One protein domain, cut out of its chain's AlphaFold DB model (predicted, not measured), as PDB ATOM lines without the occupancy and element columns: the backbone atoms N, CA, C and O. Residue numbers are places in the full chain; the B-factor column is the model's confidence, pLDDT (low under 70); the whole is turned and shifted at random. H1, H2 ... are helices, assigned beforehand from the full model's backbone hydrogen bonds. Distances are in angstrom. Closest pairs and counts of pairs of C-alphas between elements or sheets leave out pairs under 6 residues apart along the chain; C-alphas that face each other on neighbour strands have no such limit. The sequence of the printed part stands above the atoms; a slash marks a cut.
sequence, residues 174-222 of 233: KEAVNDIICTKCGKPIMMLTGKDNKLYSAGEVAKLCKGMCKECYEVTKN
ATOM      1  N   LYS A 174      45.462  16.309 -44.931       35.12
ATOM      2  CA  LYS A 174      44.101  16.744 -45.248       35.12
ATOM      3  C   LYS A 174      43.171  15.542 -45.048       35.12
ATOM      4  O   LYS A 174      42.891  14.812 -45.991       35.12
ATOM      5  N   GLU A 175      42.736  15.303 -43.821       35.97
ATOM      6  CA  GLU A 175      41.543  14.519 -43.546       35.97
ATOM      7  C   GLU A 175      40.392  15.515 -43.531       35.97
ATOM      8  O   GLU A 175      40.303  16.389 -42.671       35.97
ATOM      9  N   ALA A 176      39.563  15.429 -44.569       39.31
ATOM     10  CA  ALA A 176      38.292  16.120 -44.623       39.31
ATOM     11  C   ALA A 176      37.497  15.755 -43.364       39.31
ATOM     12  O   ALA A 176      37.133  14.593 -43.166       39.31
ATOM     13  N   VAL A 177      37.261  16.739 -42.499       43.75
ATOM     14  CA  VAL A 177      36.319  16.616 -41.390       43.75
ATOM     15  C   VAL A 177      34.926  16.599 -42.016       43.75
ATOM     16  O   VAL A 177      34.327  17.636 -42.264       43.75
ATOM     17  N   ASN A 178      34.445  15.406 -42.360       53.12
ATOM     18  CA  ASN A 178      33.014  15.170 -42.480       53.12
ATOM     19  C   ASN A 178      32.503  14.955 -41.052       53.12
ATOM     20  O   ASN A 178      32.860  13.953 -40.427       53.12
ATOM     21  N   ASP A 179      31.694  15.888 -40.548       65.69
ATOM     22  CA  ASP A 179      31.065  15.831 -39.224       65.69
ATOM     23  C   ASP A 179      30.029  14.694 -39.159       65.69
ATOM     24  O   ASP A 179      28.818  14.894 -39.236       65.69
ATOM     25  N   ILE A 180      30.500  13.453 -39.047       81.31
ATOM     26  CA  ILE A 180      29.638  12.299 -38.798       81.31
ATOM     27  C   ILE A 180      29.304  12.295 -37.310       81.31
ATOM     28  O   ILE A 180      30.184  12.112 -36.471       81.31
ATOM     29  N   ILE A 181      28.033  12.493 -36.976       87.69
ATOM     30  CA  ILE A 181      27.568  12.601 -35.591       87.69
ATOM     31  C   ILE A 181      27.196  11.221 -35.040       87.69
ATOM     32  O   ILE A 181      26.550  10.411 -35.704       87.69
ATOM     33  N   CYS A 182      27.589  10.953 -33.795       86.44
ATOM     34  CA  CYS A 182      27.212   9.751 -33.065       86.44
ATOM     35  C   CYS A 182      25.707   9.734 -32.782       86.44
ATOM     36  O   CYS A 182      25.190  10.616 -32.096       86.44
ATOM     37  N   THR A 183      25.026   8.667 -33.195       90.31
ATOM     38  CA  THR A 183      23.576   8.503 -32.998       90.31
ATOM     39  C   THR A 183      23.146   8.337 -31.535       90.31
ATOM     40  O   THR A 183      21.968   8.514 -31.242       90.31
ATOM     41  N   LYS A 184      24.064   8.011 -30.608       88.88
ATOM     42  CA  LYS A 184      23.749   7.824 -29.174       88.88
ATOM     43  C   LYS A 184      24.014   9.070 -28.325       88.88
ATOM     44  O   LYS A 184      23.213   9.381 -27.454       88.88
ATOM     45  N   CYS A 185      25.132   9.769 -28.538       88.62
ATOM     46  CA  CYS A 185      25.525  10.910 -27.698       88.62
ATOM     47  C   CYS A 185      25.490  12.271 -28.404       88.62
ATOM     48  O   CYS A 185      25.780  13.276 -27.763       88.62
ATOM     49  N   GLY A 186      25.199  12.319 -29.709       82.88
ATOM     50  CA  GLY A 186      25.134  13.566 -30.476       82.88
ATOM     51  C   GLY A 186      26.482  14.266 -30.689       82.88
ATOM     52  O   GLY A 186      26.517  15.364 -31.233       82.88
ATOM     53  N   LYS A 187      27.600  13.654 -30.276       85.25
ATOM     54  CA  LYS A 187      28.951  14.206 -30.460       85.25
ATOM     55  C   LYS A 187      29.564  13.750 -31.790       85.25
ATOM     56  O   LYS A 187      29.245  12.644 -32.237       85.25
ATOM     57  N   PRO A 188      30.478  14.532 -32.392       84.00
ATOM     58  CA  PRO A 188      31.221  14.108 -33.575       84.00
ATOM     59  C   PRO A 188      31.967  12.789 -33.335       84.00
ATOM     60  O   PRO A 188      32.595  12.586 -32.292       84.00
ATOM     61  N   ILE A 189      31.889  11.874 -34.299       84.75
ATOM     62  CA  ILE A 189      32.667  10.641 -34.298       84.75
ATOM     63  C   ILE A 189      34.090  10.994 -34.712       84.75
ATOM     64  O   ILE A 189      34.349  11.398 -35.841       84.75
ATOM     65  N   MET A 190      35.016  10.804 -33.780       81.06
ATOM     66  CA  MET A 190      36.431  11.046 -34.016       81.06
ATOM     67  C   MET A 190      37.102   9.833 -34.663       81.06
ATOM     68  O   MET A 190      36.673   8.685 -34.513       81.06
ATOM     69  N   MET A 191      38.194  10.111 -35.363       81.38
ATOM     70  CA  MET A 191      39.110   9.112 -35.911       81.38
ATOM     71  C   MET A 191      39.794   8.376 -34.755       81.38
ATOM     72  O   MET A 191      40.037   8.968 -33.701       81.38
ATOM     73  N   LEU A 192      40.102   7.092 -34.925       82.06
ATOM     74  CA  LEU A 192      40.744   6.308 -33.870       82.06
ATOM     75  C   LEU A 192      41.741   5.303 -34.423       82.06
ATOM     76  O   LEU A 192      41.541   4.727 -35.490       82.06
ATOM     77  N   THR A 193      42.796   5.060 -33.657       82.31
ATOM     78  CA  THR A 193      43.772   4.012 -33.956       82.31
ATOM     79  C   THR A 193      43.303   2.696 -33.337       82.31
ATOM     80  O   THR A 193      42.964   2.631 -32.150       82.31
ATOM     81  N   GLY A 194      43.218   1.646 -34.155       78.00
ATOM     82  CA  GLY A 194      42.882   0.295 -33.714       78.00
ATOM     83  C   GLY A 194      44.035  -0.383 -32.976       78.00
ATOM     84  O   GLY A 194      45.156   0.114 -32.921       78.00
ATOM     85  N   LYS A 195      43.760  -1.558 -32.400       77.56
ATOM     86  CA  LYS A 195      44.792  -2.387 -31.743       77.56
ATOM     87  C   LYS A 195      45.817  -2.960 -32.732       77.56
ATOM     88  O   LYS A 195      46.867  -3.426 -32.316       77.56
ATOM     89  N   ASP A 196      45.497  -2.920 -34.018       78.50
ATOM     90  CA  ASP A 196      46.333  -3.288 -35.159       78.50
ATOM     91  C   ASP A 196      47.241  -2.136 -35.634       78.50
ATOM     92  O   ASP A 196      47.853  -2.234 -36.694       78.50
ATOM     93  N   ASN A 197      47.323  -1.034 -34.875       72.56
ATOM     94  CA  ASN A 197      48.035   0.195 -35.243       72.56
ATOM     95  C   ASN A 197      47.516   0.873 -36.526       72.56
ATOM     96  O   ASN A 197      48.136   1.811 -37.031       72.56
ATOM     97  N   LYS A 198      46.357   0.448 -37.046       80.31
ATOM     98  CA  LYS A 198      45.723   1.061 -38.210       80.31
ATOM     99  C   LYS A 198      44.893   2.267 -37.783       80.31
ATOM    100  O   LYS A 198      44.163   2.217 -36.793       80.31
ATOM    101  N   LEU A 199      44.992   3.356 -38.542       69.81
ATOM    102  CA  LEU A 199      44.145   4.534 -38.364       69.81
ATOM    103  C   LEU A 199      42.800   4.309 -39.065       69.81
ATOM    104  O   LEU A 199      42.778   3.981 -40.251       69.81
ATOM    105  N   TYR A 200      41.701   4.495 -38.336       79.56
ATOM    106  CA  TYR A 200      40.336   4.427 -38.852       79.56
ATOM    107  C   TYR A 200      39.730   5.827 -38.900       79.56
ATOM    108  O   TYR A 200      39.694   6.539 -37.892       79.56
ATOM    109  N   SER A 201      39.212   6.200 -40.065       82.94
ATOM    110  CA  SER A 201      38.497   7.456 -40.276       82.94
ATOM    111  C   SER A 201      37.144   7.487 -39.560       82.94
ATOM    112  O   SER A 201      36.559   6.441 -39.278       82.94
ATOM    113  N   ALA A 202      36.590   8.682 -39.324       83.81
ATOM    114  CA  ALA A 202      35.270   8.851 -38.703       83.81
ATOM    115  C   ALA A 202      34.169   8.015 -39.391       83.81
ATOM    116  O   ALA A 202      33.326   7.417 -38.723       83.81
ATOM    117  N   GLY A 203      34.212   7.900 -40.725       82.50
ATOM    118  CA  GLY A 203      33.263   7.090 -41.495       82.50
ATOM    119  C   GLY A 203      33.453   5.584 -41.320       82.50
ATOM    120  O   GLY A 203      32.472   4.846 -41.235       82.50
ATOM    121  N   GLU A 204      34.695   5.109 -41.223       85.88
ATOM    122  CA  GLU A 204      34.984   3.700 -40.929       85.88
ATOM    123  C   GLU A 204      34.589   3.340 -39.497       85.88
ATOM    124  O   GLU A 204      33.988   2.291 -39.268       85.88
ATOM    125  N   VAL A 205      34.845   4.241 -38.545       84.69
ATOM    126  CA  VAL A 205      34.409   4.096 -37.153       84.69
ATOM    127  C   VAL A 205      32.892   4.018 -37.082       84.69
ATOM    128  O   VAL A 205      32.371   3.080 -36.484       84.69
ATOM    129  N   ALA A 206      32.181   4.938 -37.737       87.25
ATOM    130  CA  ALA A 206      30.725   4.923 -37.793       87.25
ATOM    131  C   ALA A 206      30.193   3.614 -38.399       87.25
ATOM    132  O   ALA A 206      29.267   3.023 -37.851       87.25
ATOM    133  N   LYS A 207      30.800   3.099 -39.476       87.75
ATOM    134  CA  LYS A 207      30.407   1.807 -40.067       87.75
ATOM    135  C   LYS A 207      30.611   0.640 -39.096       87.75
ATOM    136  O   LYS A 207      29.690  -0.147 -38.888       87.75
ATOM    137  N   LEU A 208      31.786   0.544 -38.472       87.94
ATOM    138  CA  LEU A 208      32.122  -0.542 -37.542       87.94
ATOM    139  C   LEU A 208      31.298  -0.485 -36.248       87.94
ATOM    140  O   LEU A 208      30.913  -1.519 -35.704       87.94
ATOM    141  N   CYS A 209      30.999   0.722 -35.775       88.19
ATOM    142  CA  CYS A 209      30.291   0.984 -34.524       88.19
ATOM    143  C   CYS A 209      28.790   1.255 -34.730       88.19
ATOM    144  O   CYS A 209      28.138   1.794 -33.838       88.19
ATOM    145  N   LYS A 210      28.218   0.885 -35.886       89.94
ATOM    146  CA  LYS A 210      26.779   1.012 -36.202       89.94
ATOM    147  C   LYS A 210      26.213   2.430 -35.996       89.94
ATOM    148  O   LYS A 210      25.168   2.607 -35.376       89.94
ATOM    149  N   GLY A 211      26.920   3.437 -36.495       85.94
ATOM    150  CA  GLY A 211      26.555   4.854 -36.411       85.94
ATOM    151  C   GLY A 211      26.892   5.525 -35.075       85.94
ATOM    152  O   GLY A 211      26.573   6.694 -34.886       85.94
ATOM    153  N   MET A 212      27.535   4.815 -34.145       90.31
ATOM    154  CA  MET A 212      27.926   5.349 -32.837       90.31
ATOM    155  C   MET A 212      29.430   5.627 -32.756       90.31
ATOM    156  O   MET A 212      30.225   5.047 -33.492       90.31
ATOM    157  N   CYS A 213      29.846   6.472 -31.810       89.62
ATOM    158  CA  CYS A 213      31.245   6.532 -31.397       89.62
ATOM    159  C   CYS A 213      31.631   5.252 -30.634       89.62
ATOM    160  O   CYS A 213      30.776   4.554 -30.076       89.62
ATOM    161  N   LYS A 214      32.933   4.954 -30.574       88.62
ATOM    162  CA  LYS A 214      33.462   3.728 -29.956       88.62
ATOM    163  C   LYS A 214      33.033   3.550 -28.497       88.62
ATOM    164  O   LYS A 214      32.662   2.450 -28.104       88.62
ATOM    165  N   GLU A 215      33.035   4.625 -27.713       89.06
ATOM    166  CA  GLU A 215      32.605   4.598 -26.308       89.06
ATOM    167  C   GLU A 215      31.136   4.183 -26.182       89.06
ATOM    168  O   GLU A 215      30.805   3.235 -25.473       89.06
ATOM    169  N   CYS A 216      30.255   4.839 -26.942       88.25
ATOM    170  CA  CYS A 216      28.830   4.522 -26.963       88.25
ATOM    171  C   CYS A 216      28.564   3.091 -27.441       88.25
ATOM    172  O   CYS A 216      27.674   2.419 -26.910       88.25
ATOM    173  N   TYR A 217      29.336   2.615 -28.417       90.31
ATOM    174  CA  TYR A 217      29.230   1.253 -28.923       90.31
ATOM    175  C   TYR A 217      29.627   0.208 -27.872       90.31
ATOM    176  O   TYR A 217      28.877  -0.744 -27.662       90.31
ATOM    177  N   GLU A 218      30.749   0.390 -27.169       87.94
ATOM    178  CA  GLU A 218      31.201  -0.550 -26.134       87.94
ATOM    179  C   GLU A 218      30.258  -0.578 -24.923       87.94
ATOM    180  O   GLU A 218      29.940  -1.660 -24.428       87.94
ATOM    181  N   VAL A 219      29.720   0.574 -24.503       87.06
ATOM    182  CA  VAL A 219      28.672   0.627 -23.467       87.06
ATOM    183  C   VAL A 219      27.455  -0.198 -23.900       87.06
ATOM    184  O   VAL A 219      27.031  -1.101 -23.184       87.06
ATOM    185  N   THR A 220      26.962   0.024 -25.122       85.31
ATOM    186  CA  THR A 220      25.790  -0.694 -25.664       85.31
ATOM    187  C   THR A 220      26.050  -2.197 -25.826       85.31
ATOM    188  O   THR A 220      25.159  -3.028 -25.648       85.31
ATOM    189  N   LYS A 221      27.282  -2.582 -26.168       83.56
ATOM    190  CA  LYS A 221      27.700  -3.981 -26.294       83.56
ATOM    191  C   LYS A 221      27.754  -4.684 -24.937       83.56
ATOM    192  O   LYS A 221      27.376  -5.851 -24.855       83.56
ATOM    193  N   ASN A 222      28.187  -3.989 -23.888       77.00
ATOM    194  CA  ASN A 222      28.223  -4.524 -22.528       77.00
ATOM    195  C   ASN A 222      26.815  -4.628 -21.914       77.00
ATOM    196  O   ASN A 222      26.505  -5.644 -21.297       77.00
TER     197      ASN A 222
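What this domain is: This is residues 174 to 222 of the 233 residues of an uncharacterized protein of bacterium ADurb.Bin157 (UniProt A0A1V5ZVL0). Little regular structure is seen: a long looping stretch, residues 174 to 201, folds back near residue 185 and again in a narrow loop between residues 193 and 199, then leads into two short helices, H1 and H2, set one after the other and running the same way. The 49 printed residues, 16 of them in named elements, are of the class all helix, with no named strand. The whole is compact, radius of gyration of the C-alphas 10.4 A, and flat, spanning 33 by 25 by 13 A.

How they stand to each other: Residues 192 to 193 pair with residues 199 to 200, antiparallel. H1, residues 202 to 208, and H2, residues 214 to 222, are close but not clearly touching; their closest C-alphas, of Val 205 and Lys 214, are 7.3 A apart. They run the same way at a shallow tilt of 17 degrees. In both helices every O i to N i+4 pair is within hydrogen-bond range.

Where its parts are: H1 begins at C-alpha 202 (35.270, 8.851, -38.703) and measures 10.0 A. H2 measures 12.3 A and ends at C-alpha 222 (28.223, -4.524, -22.528).

The domain as a whole: The farthest C-alphas, Lys 174 and Asn 222, are 34.9 A apart. The printed part has no cut. The link from H1 to H2 is tight. Residues 174 to 179 and 199 have pLDDT under 70.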